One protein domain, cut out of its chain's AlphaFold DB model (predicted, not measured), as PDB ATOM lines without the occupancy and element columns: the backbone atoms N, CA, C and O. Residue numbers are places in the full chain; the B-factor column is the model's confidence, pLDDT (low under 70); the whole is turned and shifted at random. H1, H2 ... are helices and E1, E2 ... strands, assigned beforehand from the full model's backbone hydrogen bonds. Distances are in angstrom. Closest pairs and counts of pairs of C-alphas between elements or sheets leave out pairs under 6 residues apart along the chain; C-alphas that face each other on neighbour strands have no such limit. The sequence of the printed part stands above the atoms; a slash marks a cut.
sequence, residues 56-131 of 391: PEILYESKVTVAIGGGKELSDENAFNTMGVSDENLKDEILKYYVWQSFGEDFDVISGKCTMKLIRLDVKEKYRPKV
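What this domain is: This is residues 56 to 131 of the 391 residues of an uncharacterized protein of Tenacibaculum sp. MAR_2009_124 (UniProt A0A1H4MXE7). A small three-stranded antiparallel sheet, E1 - E3 - E2, forms the core, with H1 crossing one face and the short H3 over the opposite face. H2 sits toward one end of the sheet, and the long loop between E2 and E3 reaches to the other end. The printed part has 76 residues, with three named helices and three named strands in the order E1 H1 H2 E2 E3 H3, a mixed class. It is compact, with a radius of gyration of the C-alphas of 12.6 A, and flat, spanning 34 by 29 by 15 A.

Where its parts are: E3, residues 113 to 120, is 22.7 A long and ends at C-alpha 120 (-34.227, -49.894, 38.977). E1, residues 58 to 65, is 19.9 A long from C-alpha 58 (-39.963, -47.486, 38.900). E2 is residues 98 to 101. H1, residues 76 to 83, and H2, residues 88 to 95, are each 10.6 A long. H3, residues 124 to 127, ends at C-alpha 127 (-34.062, -40.411, 40.838).

How they stand to each other: E1 and E3 are antiparallel at 161 degrees, with N 62 and O 116 3.0 A apart, within hydrogen-bond range. E2 and E3 form a hairpin, with N 99 and O 119 at 2.8 A. E1, H1, H2 and E2 make a split strand-helix-strand unit, two strands running the same way with E3 between them, and its crossover is right-handed. H1 is on the sheet at a height of 8.7 A, only just over E3 with 3 of its C-alphas, and runs across the strands at 84 degrees to E3 on the local plane. H3 is on the opposite face, over E3, at a height of 9.0 A. H2 is on the sheet too; H1 and H2 are close but not clearly touching, the closest C-alphas, of Phe 80 and Lys 91, being 7.3 A apart. In H1 and H2 every O i to N i+4 pair is within hydrogen-bond range; H3 is too short for one.

The domain as a whole: The C-alphas of Asn 89 and Ile 110, the two farthest apart, are 36.2 A from each other. The printed part has no cut, and the link from E2 to E3 is long. The mean pLDDT of the printed part is 71.1, with residues 64 to 79, 102 to 113 and 129 to 131 under 70.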
ATOM      1  N   PRO A  56     -39.506 -51.826  34.043       87.19
ATOM      2  CA  PRO A  56     -39.791 -50.410  34.303       87.19
ATOM      3  C   PRO A  56     -38.713 -49.753  35.182       87.19
ATOM      4  O   PRO A  56     -38.083 -50.427  35.995       87.19
ATOM      5  N   GLU A  57     -38.513 -48.439  35.035       88.00
ATOM      6  CA  GLU A  57     -37.567 -47.664  35.864       88.00
ATOM      7  C   GLU A  57     -38.025 -47.557  37.331       88.00
ATOM      8  O   GLU A  57     -37.191 -47.607  38.230       88.00
ATOM      9  N   ILE A  58     -39.336 -47.458  37.572       86.75
ATOM     10  CA  ILE A  58     -39.963 -47.486  38.900       86.75
ATOM     11  C   ILE A  58     -40.927 -48.670  38.913       86.75
ATOM     12  O   ILE A  58     -41.842 -48.726  38.091       86.75
ATOM     13  N   LEU A  59     -40.698 -49.627  39.808       84.69
ATOM     14  CA  LEU A  59     -41.529 -50.825  39.943       84.69
ATOM     15  C   LEU A  59     -42.719 -50.595  40.876       84.69
ATOM     16  O   LEU A  59     -43.784 -51.166  40.661       84.69
ATOM     17  N   TYR A  60     -42.536 -49.767  41.903       82.75
ATOM     18  CA  TYR A  60     -43.552 -49.506  42.913       82.75
ATOM     19  C   TYR A  60     -43.359 -48.127  43.547       82.75
ATOM     20  O   TYR A  60     -42.231 -47.646  43.671       82.75
ATOM     21  N   GLU A  61     -44.464 -47.508  43.953       82.69
ATOM     22  CA  GLU A  61     -44.497 -46.231  44.660       82.69
ATOM     23  C   GLU A  61     -45.579 -46.283  45.744       82.69
ATOM     24  O   GLU A  61     -46.713 -46.673  45.468       82.69
ATOM     25  N   SER A  62     -45.241 -45.888  46.972       75.25
ATOM     26  CA  SER A  62     -46.209 -45.825  48.069       75.25
ATOM     27  C   SER A  62     -45.890 -44.718  49.058       75.25
ATOM     28  O   SER A  62     -44.729 -44.389  49.302       75.25
ATOM     29  N   LYS A  63     -46.950 -44.161  49.651       74.38
ATOM     30  CA  LYS A  63     -46.842 -43.238  50.777       74.38
ATOM     31  C   LYS A  63     -46.733 -44.028  52.066       74.38
ATOM     32  O   LYS A  63     -47.695 -44.664  52.494       74.38
ATOM     33  N   VAL A  64     -45.581 -43.929  52.707       65.25
ATOM     34  CA  VAL A  64     -45.320 -44.555  54.000       65.25
ATOM     35  C   VAL A  64     -45.359 -43.501  55.098       65.25
ATOM     36  O   VAL A  64     -45.093 -42.324  54.860       65.25
ATOM     37  N   THR A  65     -45.730 -43.921  56.304       61.25
ATOM     38  CA  THR A  65     -45.541 -43.118  57.518       61.25
ATOM     39  C   THR A  65     -44.322 -43.670  58.232       61.25
ATOM     40  O   THR A  65     -44.274 -44.863  58.532       61.25
ATOM     41  N   VAL A  66     -43.333 -42.821  58.462       55.28
ATOM     42  CA  VAL A  66     -42.072 -43.190  59.091       55.28
ATOM     43  C   VAL A  66     -42.224 -43.010  60.597       55.28
ATOM     44  O   VAL A  66     -42.374 -41.889  61.074       55.28
ATOM     45  N   ALA A  67     -42.217 -44.110  61.351       43.19
ATOM     46  CA  ALA A  67     -42.177 -44.069  62.808       43.19
ATOM     47  C   ALA A  67     -40.714 -44.128  63.261       43.19
ATOM     48  O   ALA A  67     -40.012 -45.089  62.953       43.19
ATOM     49  N   ILE A  68     -40.246 -43.116  63.989       44.50
ATOM     50  CA  ILE A  68     -38.894 -43.091  64.558       44.50
ATOM     51  C   ILE A  68     -39.066 -42.960  66.069       44.50
ATOM     52  O   ILE A  68     -39.671 -41.999  66.525       44.50
ATOM     53  N   GLY A  69     -38.621 -43.969  66.827       34.47
ATOM     54  CA  GLY A  69     -38.787 -44.019  68.290       34.47
ATOM     55  C   GLY A  69     -39.537 -45.236  68.851       34.47
ATOM     56  O   GLY A  69     -39.855 -45.268  70.034       34.47
ATOM     57  N   GLY A  70     -39.808 -46.272  68.051       30.55
ATOM     58  CA  GLY A  70     -40.388 -47.511  68.575       30.55
ATOM     59  C   GLY A  70     -40.517 -48.617  67.535       30.55
ATOM     60  O   GLY A  70     -41.479 -48.642  66.777       30.55
ATOM     61  N   GLY A  71     -39.558 -49.547  67.511       28.02
ATOM     62  CA  GLY A  71     -39.683 -50.917  66.977       28.02
ATOM     63  C   GLY A  71     -40.113 -51.138  65.515       28.02
ATOM     64  O   GLY A  71     -40.227 -52.291  65.110       28.02
ATOM     65  N   LYS A  72     -40.372 -50.099  64.717       37.62
ATOM     66  CA  LYS A  72     -40.719 -50.210  63.293       37.62
ATOM     67  C   LYS A  72     -39.895 -49.229  62.470       37.62
ATOM     68  O   LYS A  72     -40.401 -48.212  62.011       37.62
ATOM     69  N   GLU A  73     -38.617 -49.550  62.307       44.94
ATOM     70  CA  GLU A  73     -37.718 -48.848  61.388       44.94
ATOM     71  C   GLU A  73     -38.224 -48.926  59.937       44.94
ATOM     72  O   GLU A  73     -38.948 -49.849  59.558       44.94
ATOM     73  N   LEU A  74     -37.820 -47.966  59.101       50.38
ATOM     74  CA  LEU A  74     -37.858 -48.084  57.640       50.38
ATOM     75  C   LEU A  74     -36.926 -49.226  57.212       50.38
ATOM     76  O   LEU A  74     -35.766 -49.006  56.880       50.38
ATOM     77  N   SER A  75     -37.424 -50.454  57.254       61.00
ATOM     78  CA  SER A  75     -36.746 -51.625  56.711       61.00
ATOM     79  C   SER A  75     -37.342 -51.992  55.357       61.00
ATOM     80  O   SER A  75     -38.528 -51.750  55.102       61.00
ATOM     81  N   ASP A  76     -36.536 -52.639  54.512       64.06
ATOM     82  CA  ASP A  76     -37.008 -53.268  53.271       64.06
ATOM     83  C   ASP A  76     -38.236 -54.152  53.546       64.06
ATOM     84  O   ASP A  76     -39.196 -54.157  52.779       64.06
ATOM     85  N   GLU A  77     -38.263 -54.806  54.711       69.25
ATOM     86  CA  GLU A  77     -39.369 -55.634  55.189       69.25
ATOM     87  C   GLU A  77     -40.690 -54.861  55.321       69.25
ATOM     88  O   GLU A  77     -41.736 -55.301  54.841       69.25
ATOM     89  N   ASN A  78     -40.667 -53.674  55.931       66.38
ATOM     90  CA  ASN A  78     -41.866 -52.847  56.068       66.38
ATOM     91  C   ASN A  78     -42.356 -52.321  54.711       66.38
ATOM     92  O   ASN A  78     -43.566 -52.242  54.485       66.38
ATOM     93  N   ALA A  79     -41.440 -52.030  53.789       68.62
ATOM     94  CA  ALA A  79     -41.775 -51.593  52.439       68.62
ATOM     95  C   ALA A  79     -42.381 -52.732  51.593       68.62
ATOM     96  O   ALA A  79     -43.418 -52.542  50.949       68.62
ATOM     97  N   PHE A  80     -41.834 -53.947  51.670       75.50
ATOM     98  CA  PHE A  80     -42.413 -55.126  51.013       75.50
ATOM     99  C   PHE A  80     -43.786 -55.502  51.574       75.50
ATOM    100  O   PHE A  80     -44.689 -55.843  50.807       75.50
ATOM    101  N   ASN A  81     -43.995 -55.328  52.881       74.75
ATOM    102  CA  ASN A  81     -45.313 -55.498  53.491       74.75
ATOM    103  C   ASN A  81     -46.355 -54.532  52.899       74.75
ATOM    104  O   ASN A  81     -47.496 -54.932  52.676       74.75
ATOM    105  N   THR A  82     -45.979 -53.289  52.565       71.12
ATOM    106  CA  THR A  82     -46.897 -52.364  51.864       71.12
ATOM    107  C   THR A  82     -47.175 -52.750  50.413       71.12
ATOM    108  O   THR A  82     -48.256 -52.455  49.907       71.12
ATOM    109  N   MET A  83     -46.250 -53.460  49.766       73.88
ATOM    110  CA  MET A  83     -46.459 -54.042  48.437       73.88
ATOM    111  C   MET A  83     -47.311 -55.318  48.465       73.88
ATOM    112  O   MET A  83     -47.674 -55.822  47.408       73.88
ATOM    113  N   GLY A  84     -47.594 -55.874  49.649       76.12
ATOM    114  CA  GLY A  84     -48.230 -57.185  49.782       76.12
ATOM    115  C   GLY A  84     -47.315 -58.354  49.392       76.12
ATOM    116  O   GLY A  84     -47.807 -59.447  49.128       76.12
ATOM    117  N   VAL A  85     -45.992 -58.145  49.351       77.06
ATOM    118  CA  VAL A  85     -45.008 -59.182  49.008       77.06
ATOM    119  C   VAL A  85     -44.471 -59.808  50.291       77.06
ATOM    120  O   VAL A  85     -43.653 -59.214  50.988       77.06
ATOM    121  N   SER A  86     -44.919 -61.025  50.593       78.50
ATOM    122  CA  SER A  86     -44.469 -61.792  51.763       78.50
ATOM    123  C   SER A  86     -43.529 -62.957  51.427       78.50
ATOM    124  O   SER A  86     -43.041 -63.611  52.342       78.50
ATOM    125  N   ASP A  87     -43.313 -63.266  50.142       83.94
ATOM    126  CA  ASP A  87     -42.406 -64.339  49.709       83.94
ATOM    127  C   ASP A  87     -40.956 -63.837  49.677       83.94
ATOM    128  O   ASP A  87     -40.618 -62.951  48.894       83.94
ATOM    129  N   GLU A  88     -40.098 -64.416  50.519       82.06
ATOM    130  CA  GLU A  88     -38.684 -64.032  50.642       82.06
ATOM    131  C   GLU A  88     -37.884 -64.214  49.344       82.06
ATOM    132  O   GLU A  88     -37.051 -63.373  49.013       82.06
ATOM    133  N   ASN A  89     -38.163 -65.255  48.551       84.19
ATOM    134  CA  ASN A  89     -37.446 -65.462  47.290       84.19
ATOM    135  C   ASN A  89     -37.813 -64.380  46.274       84.19
ATOM    136  O   ASN A  89     -36.964 -63.938  45.499       84.19
ATOM    137  N   LEU A  90     -39.078 -63.951  46.275       82.00
ATOM    138  CA  LEU A  90     -39.533 -62.859  45.423       82.00
ATOM    139  C   LEU A  90     -38.935 -61.518  45.868       82.00
ATOM    140  O   LEU A  90     -38.513 -60.742  45.012       82.00
ATOM    141  N   LYS A  91     -38.834 -61.254  47.179       85.12
ATOM    142  CA  LYS A  91     -38.137 -60.067  47.709       85.12
ATOM    143  C   LYS A  91     -36.682 -60.024  47.237       85.12
ATOM    144  O   LYS A  91     -36.256 -59.023  46.661       85.12
ATOM    145  N   ASP A  92     -35.954 -61.128  47.395       84.50
ATOM    146  CA  ASP A  92     -34.563 -61.248  46.946       84.50
ATOM    147  C   ASP A  92     -34.425 -61.036  45.432       84.50
ATOM    148  O   ASP A  92     -33.511 -60.352  44.967       84.50
ATOM    149  N   GLU A  93     -35.341 -61.596  44.638       87.00
ATOM    150  CA  GLU A  93     -35.337 -61.434  43.182       87.00
ATOM    151  C   GLU A  93     -35.603 -59.982  42.762       87.00
ATOM    152  O   GLU A  93     -34.962 -59.476  41.838       87.00
ATOM    153  N   ILE A  94     -36.496 -59.278  43.461       84.88
ATOM    154  CA  ILE A  94     -36.750 -57.850  43.249       84.88
ATOM    155  C   ILE A  94     -35.483 -57.032  43.542       84.88
ATOM    156  O   ILE A  94     -35.082 -56.203  42.717       84.88
ATOM    157  N   LEU A  95     -34.824 -57.282  44.678       85.50
ATOM    158  CA  LEU A  95     -33.643 -56.527  45.122       85.50
ATOM    159  C   LEU A  95     -32.406 -56.724  44.228       85.50
ATOM    160  O   LEU A  95     -31.502 -55.889  44.231       85.50
ATOM    161  N   LYS A  96     -32.370 -57.766  43.385       87.75
ATOM    162  CA  LYS A  96     -31.329 -57.915  42.344       87.75
ATOM    163  C   LYS A  96     -31.378 -56.820  41.282       87.75
ATOM    164  O   LYS A  96     -30.360 -56.544  40.648       87.75
ATOM    165  N   TYR A  97     -32.551 -56.233  41.049       87.88
ATOM    166  CA  TYR A  97     -32.777 -55.269  39.970       87.88
ATOM    167  C   TYR A  97     -33.220 -53.896  40.467       87.88
ATOM    168  O   TYR A  97     -33.066 -52.919  39.730       87.88
ATOM    169  N   TYR A  98     -33.744 -53.810  41.689       87.88
ATOM    170  CA  TYR A  98     -34.351 -52.611  42.249       87.88
ATOM    171  C   TYR A  98     -33.807 -52.276  43.637       87.88
ATOM    172  O   TYR A  98     -33.369 -53.149  44.375       87.88
ATOM    173  N   VAL A  99     -33.862 -50.996  43.997       85.31
ATOM    174  CA  VAL A  99     -33.514 -50.482  45.323       85.31
ATOM    175  C   VAL A  99     -34.591 -49.521  45.800       85.31
ATOM    176  O   VAL A  99     -35.128 -48.734  45.013       85.31
ATOM    177  N   TRP A 100     -34.905 -49.571  47.088       81.69
ATOM    178  CA  TRP A 100     -35.751 -48.566  47.708       81.69
ATOM    179  C   TRP A 100     -35.012 -47.232  47.784       81.69
ATOM    180  O   TRP A 100     -33.903 -47.141  48.303       81.69
ATOM    181  N   GLN A 101     -35.635 -46.179  47.269       77.50
ATOM    182  CA  GLN A 101     -35.207 -44.808  47.511       77.50
ATOM    183  C   GLN A 101     -36.319 -44.060  48.237       77.50
ATOM    184  O   GLN A 101     -37.455 -43.968  47.764       77.50
ATOM    185  N   SER A 102     -35.967 -43.529  49.403       68.12
ATOM    186  CA  SER A 102     -36.746 -42.548  50.147       68.12
ATOM    187  C   SER A 102     -36.150 -41.149  49.941       68.12
ATOM    188  O   SER A 102     -35.007 -41.009  49.505       68.12
ATOM    189  N   PHE A 103     -36.942 -40.123  50.276       63.84
ATOM    190  CA  PHE A 103     -36.586 -38.691  50.336       63.84
ATOM    191  C   PHE A 103     -36.829 -37.841  49.083       63.84
ATOM    192  O   PHE A 103     -36.026 -36.977  48.761       63.84
ATOM    193  N   GLY A 104     -37.951 -38.005  48.383       53.91
ATOM    194  CA  GLY A 104     -38.249 -37.211  47.186       53.91
ATOM    195  C   GLY A 104     -39.146 -35.998  47.425       53.91
ATOM    196  O   GLY A 104     -40.328 -36.115  47.160       53.91
ATOM    197  N   GLU A 105     -38.605 -34.846  47.841       56.16
ATOM    198  CA  GLU A 105     -39.253 -33.503  47.840       56.16
ATOM    199  C   GLU A 105     -40.591 -33.331  48.610       56.16
ATOM    200  O   GLU A 105     -40.979 -32.203  48.905       56.16
ATOM    201  N   ASP A 106     -41.279 -34.413  48.975       64.12
ATOM    202  CA  ASP A 106     -42.652 -34.454  49.480       64.12
ATOM    203  C   ASP A 106     -42.751 -34.927  50.936       64.12
ATOM    204  O   ASP A 106     -43.850 -35.206  51.421       64.12
ATOM    205  N   PHE A 107     -41.607 -35.022  51.623       64.00
ATOM    206  CA  PHE A 107     -41.549 -35.380  53.034       64.00
ATOM    207  C   PHE A 107     -42.302 -34.337  53.866       64.00
ATOM    208  O   PHE A 107     -41.873 -33.188  53.992       64.00
ATOM    209  N   ASP A 108     -43.424 -34.750  54.445       63.16
ATOM    210  CA  ASP A 108     -44.189 -33.941  55.379       63.16
ATOM    211  C   ASP A 108     -43.663 -34.183  56.792       63.16
ATOM    212  O   ASP A 108     -43.943 -35.209  57.415       63.16
ATOM    213  N   VAL A 109     -42.914 -33.200  57.290       53.84
ATOM    214  CA  VAL A 109     -42.289 -33.218  58.617       53.84
ATOM    215  C   VAL A 109     -43.327 -33.339  59.738       53.84
ATOM    216  O   VAL A 109     -43.029 -33.941  60.760       53.84
ATOM    217  N   ILE A 110     -44.546 -32.820  59.549       53.72
ATOM    218  CA  ILE A 110     -45.596 -32.833  60.580       53.72
ATOM    219  C   ILE A 110     -46.247 -34.213  60.671       53.72
ATOM    220  O   ILE A 110     -46.599 -34.672  61.751       53.72
ATOM    221  N   SER A 111     -46.449 -34.883  59.534       60.19
ATOM    222  CA  SER A 111     -47.117 -36.188  59.516       60.19
ATOM    223  C   SER A 111     -46.164 -37.382  59.446       60.19
ATOM    224  O   SER A 111     -46.632 -38.521  59.497       60.19
ATOM    225  N   GLY A 112     -44.854 -37.145  59.307       61.25
ATOM    226  CA  GLY A 112     -43.846 -38.184  59.090       61.25
ATOM    227  C   GLY A 112     -44.079 -38.973  57.799       61.25
ATOM    228  O   GLY A 112     -43.642 -40.119  57.681       61.25
ATOM    229  N   LYS A 113     -44.837 -38.414  56.848       69.19
ATOM    230  CA  LYS A 113     -45.226 -39.104  55.615       69.19
ATOM    231  C   LYS A 113     -44.282 -38.764  54.487       69.19
ATOM    232  O   LYS A 113     -43.945 -37.603  54.276       69.19
ATOM    233  N   CYS A 114     -43.921 -39.775  53.712       71.06
ATOM    234  CA  CYS A 114     -43.120 -39.590  52.515       71.06
ATOM    235  C   CYS A 114     -43.468 -40.616  51.452       71.06
ATOM    236  O   CYS A 114     -44.019 -41.680  51.751       71.06
ATOM    237  N   THR A 115     -43.139 -40.295  50.207       80.81
ATOM    238  CA  THR A 115     -43.245 -41.261  49.122       80.81
ATOM    239  C   THR A 115     -41.954 -42.069  49.019       80.81
ATOM    240  O   THR A 115     -40.865 -41.520  48.837       80.81
ATOM    241  N   MET A 116     -42.080 -43.390  49.111       77.56
ATOM    242  CA  MET A 116     -41.021 -44.339  48.778       77.56
ATOM    243  C   MET A 116     -41.224 -44.875  47.373       77.56
ATOM    244  O   MET A 116     -42.347 -45.193  46.976       77.56
ATOM    245  N   LYS A 117     -40.118 -45.016  46.640       85.12
ATOM    246  CA  LYS A 117     -40.107 -45.590  45.295       85.12
ATOM    247  C   LYS A 117     -39.132 -46.753  45.236       85.12
ATOM    248  O   LYS A 117     -38.026 -46.670  45.764       85.12
ATOM    249  N   LEU A 118     -39.531 -47.814  44.550       85.62
ATOM    250  CA  LEU A 118     -38.689 -48.961  44.249       85.62
ATOM    251  C   LEU A 118     -38.120 -48.786  42.839       85.62
ATOM    252  O   LEU A 118     -38.840 -48.918  41.847       85.62
ATOM    253  N   ILE A 119     -36.841 -48.420  42.750       84.62
ATOM    254  CA  ILE A 119     -36.219 -47.869  41.538       84.62
ATOM    255  C   ILE A 119     -35.175 -48.824  40.983       84.62
ATOM    256  O   ILE A 119     -34.385 -49.396  41.729       84.62
ATOM    257  N   ARG A 120     -35.160 -48.997  39.661       90.19
ATOM    258  CA  ARG A 120     -34.227 -49.894  38.977       90.19
ATOM    259  C   ARG A 120     -32.785 -49.404  39.161       90.19
ATOM    260  O   ARG A 120     -32.494 -48.215  39.017       90.19
ATOM    261  N   LEU A 121     -31.875 -50.320  39.486       85.94
ATOM    262  CA  LEU A 121     -30.513 -50.002  39.938       85.94
ATOM    263  C   LEU A 121     -29.694 -49.165  38.942       85.94
ATOM    264  O   LEU A 121     -28.911 -48.314  39.359       85.94
ATOM    265  N   ASP A 122     -29.872 -49.387  37.642       85.19
ATOM    266  CA  ASP A 122     -29.143 -48.713  36.559       85.19
ATOM    267  C   ASP A 122     -29.572 -47.252  36.339       85.19
ATOM    268  O   ASP A 122     -28.810 -46.467  35.777       85.19
ATOM    269  N   VAL A 123     -30.762 -46.864  36.810       84.56
ATOM    270  CA  VAL A 123     -31.292 -45.491  36.711       84.56
ATOM    271  C   VAL A 123     -31.411 -44.800  38.067       84.56
ATOM    272  O   VAL A 123     -31.865 -43.660  38.135       84.56
ATOM    273  N   LYS A 124     -30.970 -45.437  39.156       81.56
ATOM    274  CA  LYS A 124     -31.131 -44.927  40.528       81.56
ATOM    275  C   LYS A 124     -30.585 -43.506  40.740       81.56
ATOM    276  O   LYS A 124     -31.155 -42.747  41.512       81.56
ATOM    277  N   GLU A 125     -29.513 -43.112  40.045       80.00
ATOM    278  CA  GLU A 125     -28.928 -41.766  40.182       80.00
ATOM    279  C   GLU A 125     -29.798 -40.671  39.540       80.00
ATOM    280  O   GLU A 125     -29.772 -39.529  39.988       80.00
ATOM    281  N   LYS A 126     -30.618 -41.011  38.533       82.31
ATOM    282  CA  LYS A 126     -31.595 -40.090  37.918       82.31
ATOM    283  C   LYS A 126     -32.682 -39.679  38.913       82.31
ATOM    284  O   LYS A 126     -33.213 -38.576  38.813       82.31
ATOM    285  N   TYR A 127     -33.008 -40.577  39.839       73.50
ATOM    286  CA  TYR A 127     -34.062 -40.411  40.838       73.50
ATOM    287  C   TYR A 127     -33.533 -40.106  42.235       73.50
ATOM    288  O   TYR A 127     -34.326 -39.884  43.149       73.50
ATOM    289  N   ARG A 128     -32.204 -40.044  42.388       70.31
ATOM    290  CA  ARG A 128     -31.575 -39.669  43.642       70.31
ATOM    291  C   ARG A 128     -32.058 -38.271  44.023       70.31
ATOM    292  O   ARG A 128     -31.866 -37.329  43.244       70.31
ATOM    293  N   PRO A 129     -32.687 -38.112  45.192       62.69
ATOM    294  CA  PRO A 129     -33.238 -36.826  45.546       62.69
ATOM    295  C   PRO A 129     -32.140 -35.779  45.705       62.69
ATOM    296  O   PRO A 129     -31.075 -36.035  46.272       62.69
ATOM    297  N   LYS A 130     -32.415 -34.571  45.204       56.16
ATOM    298  CA  LYS A 130     -31.597 -33.384  45.462       56.16
ATOM    299  C   LYS A 130     -31.918 -32.886  46.860       56.16
ATOM    300  O   LYS A 130     -32.618 -31.898  47.043       56.16
ATOM    301  N   VAL A 131     -31.459 -33.630  47.850       52.00
ATOM    302  CA  VAL A 131     -31.662 -33.274  49.242       52.00
ATOM    303  C   VAL A 131     -30.848 -32.021  49.544       52.00
ATOM    304  O   VAL A 131     -29.619 -32.028  49.464       52.00
TER     305      VAL A 131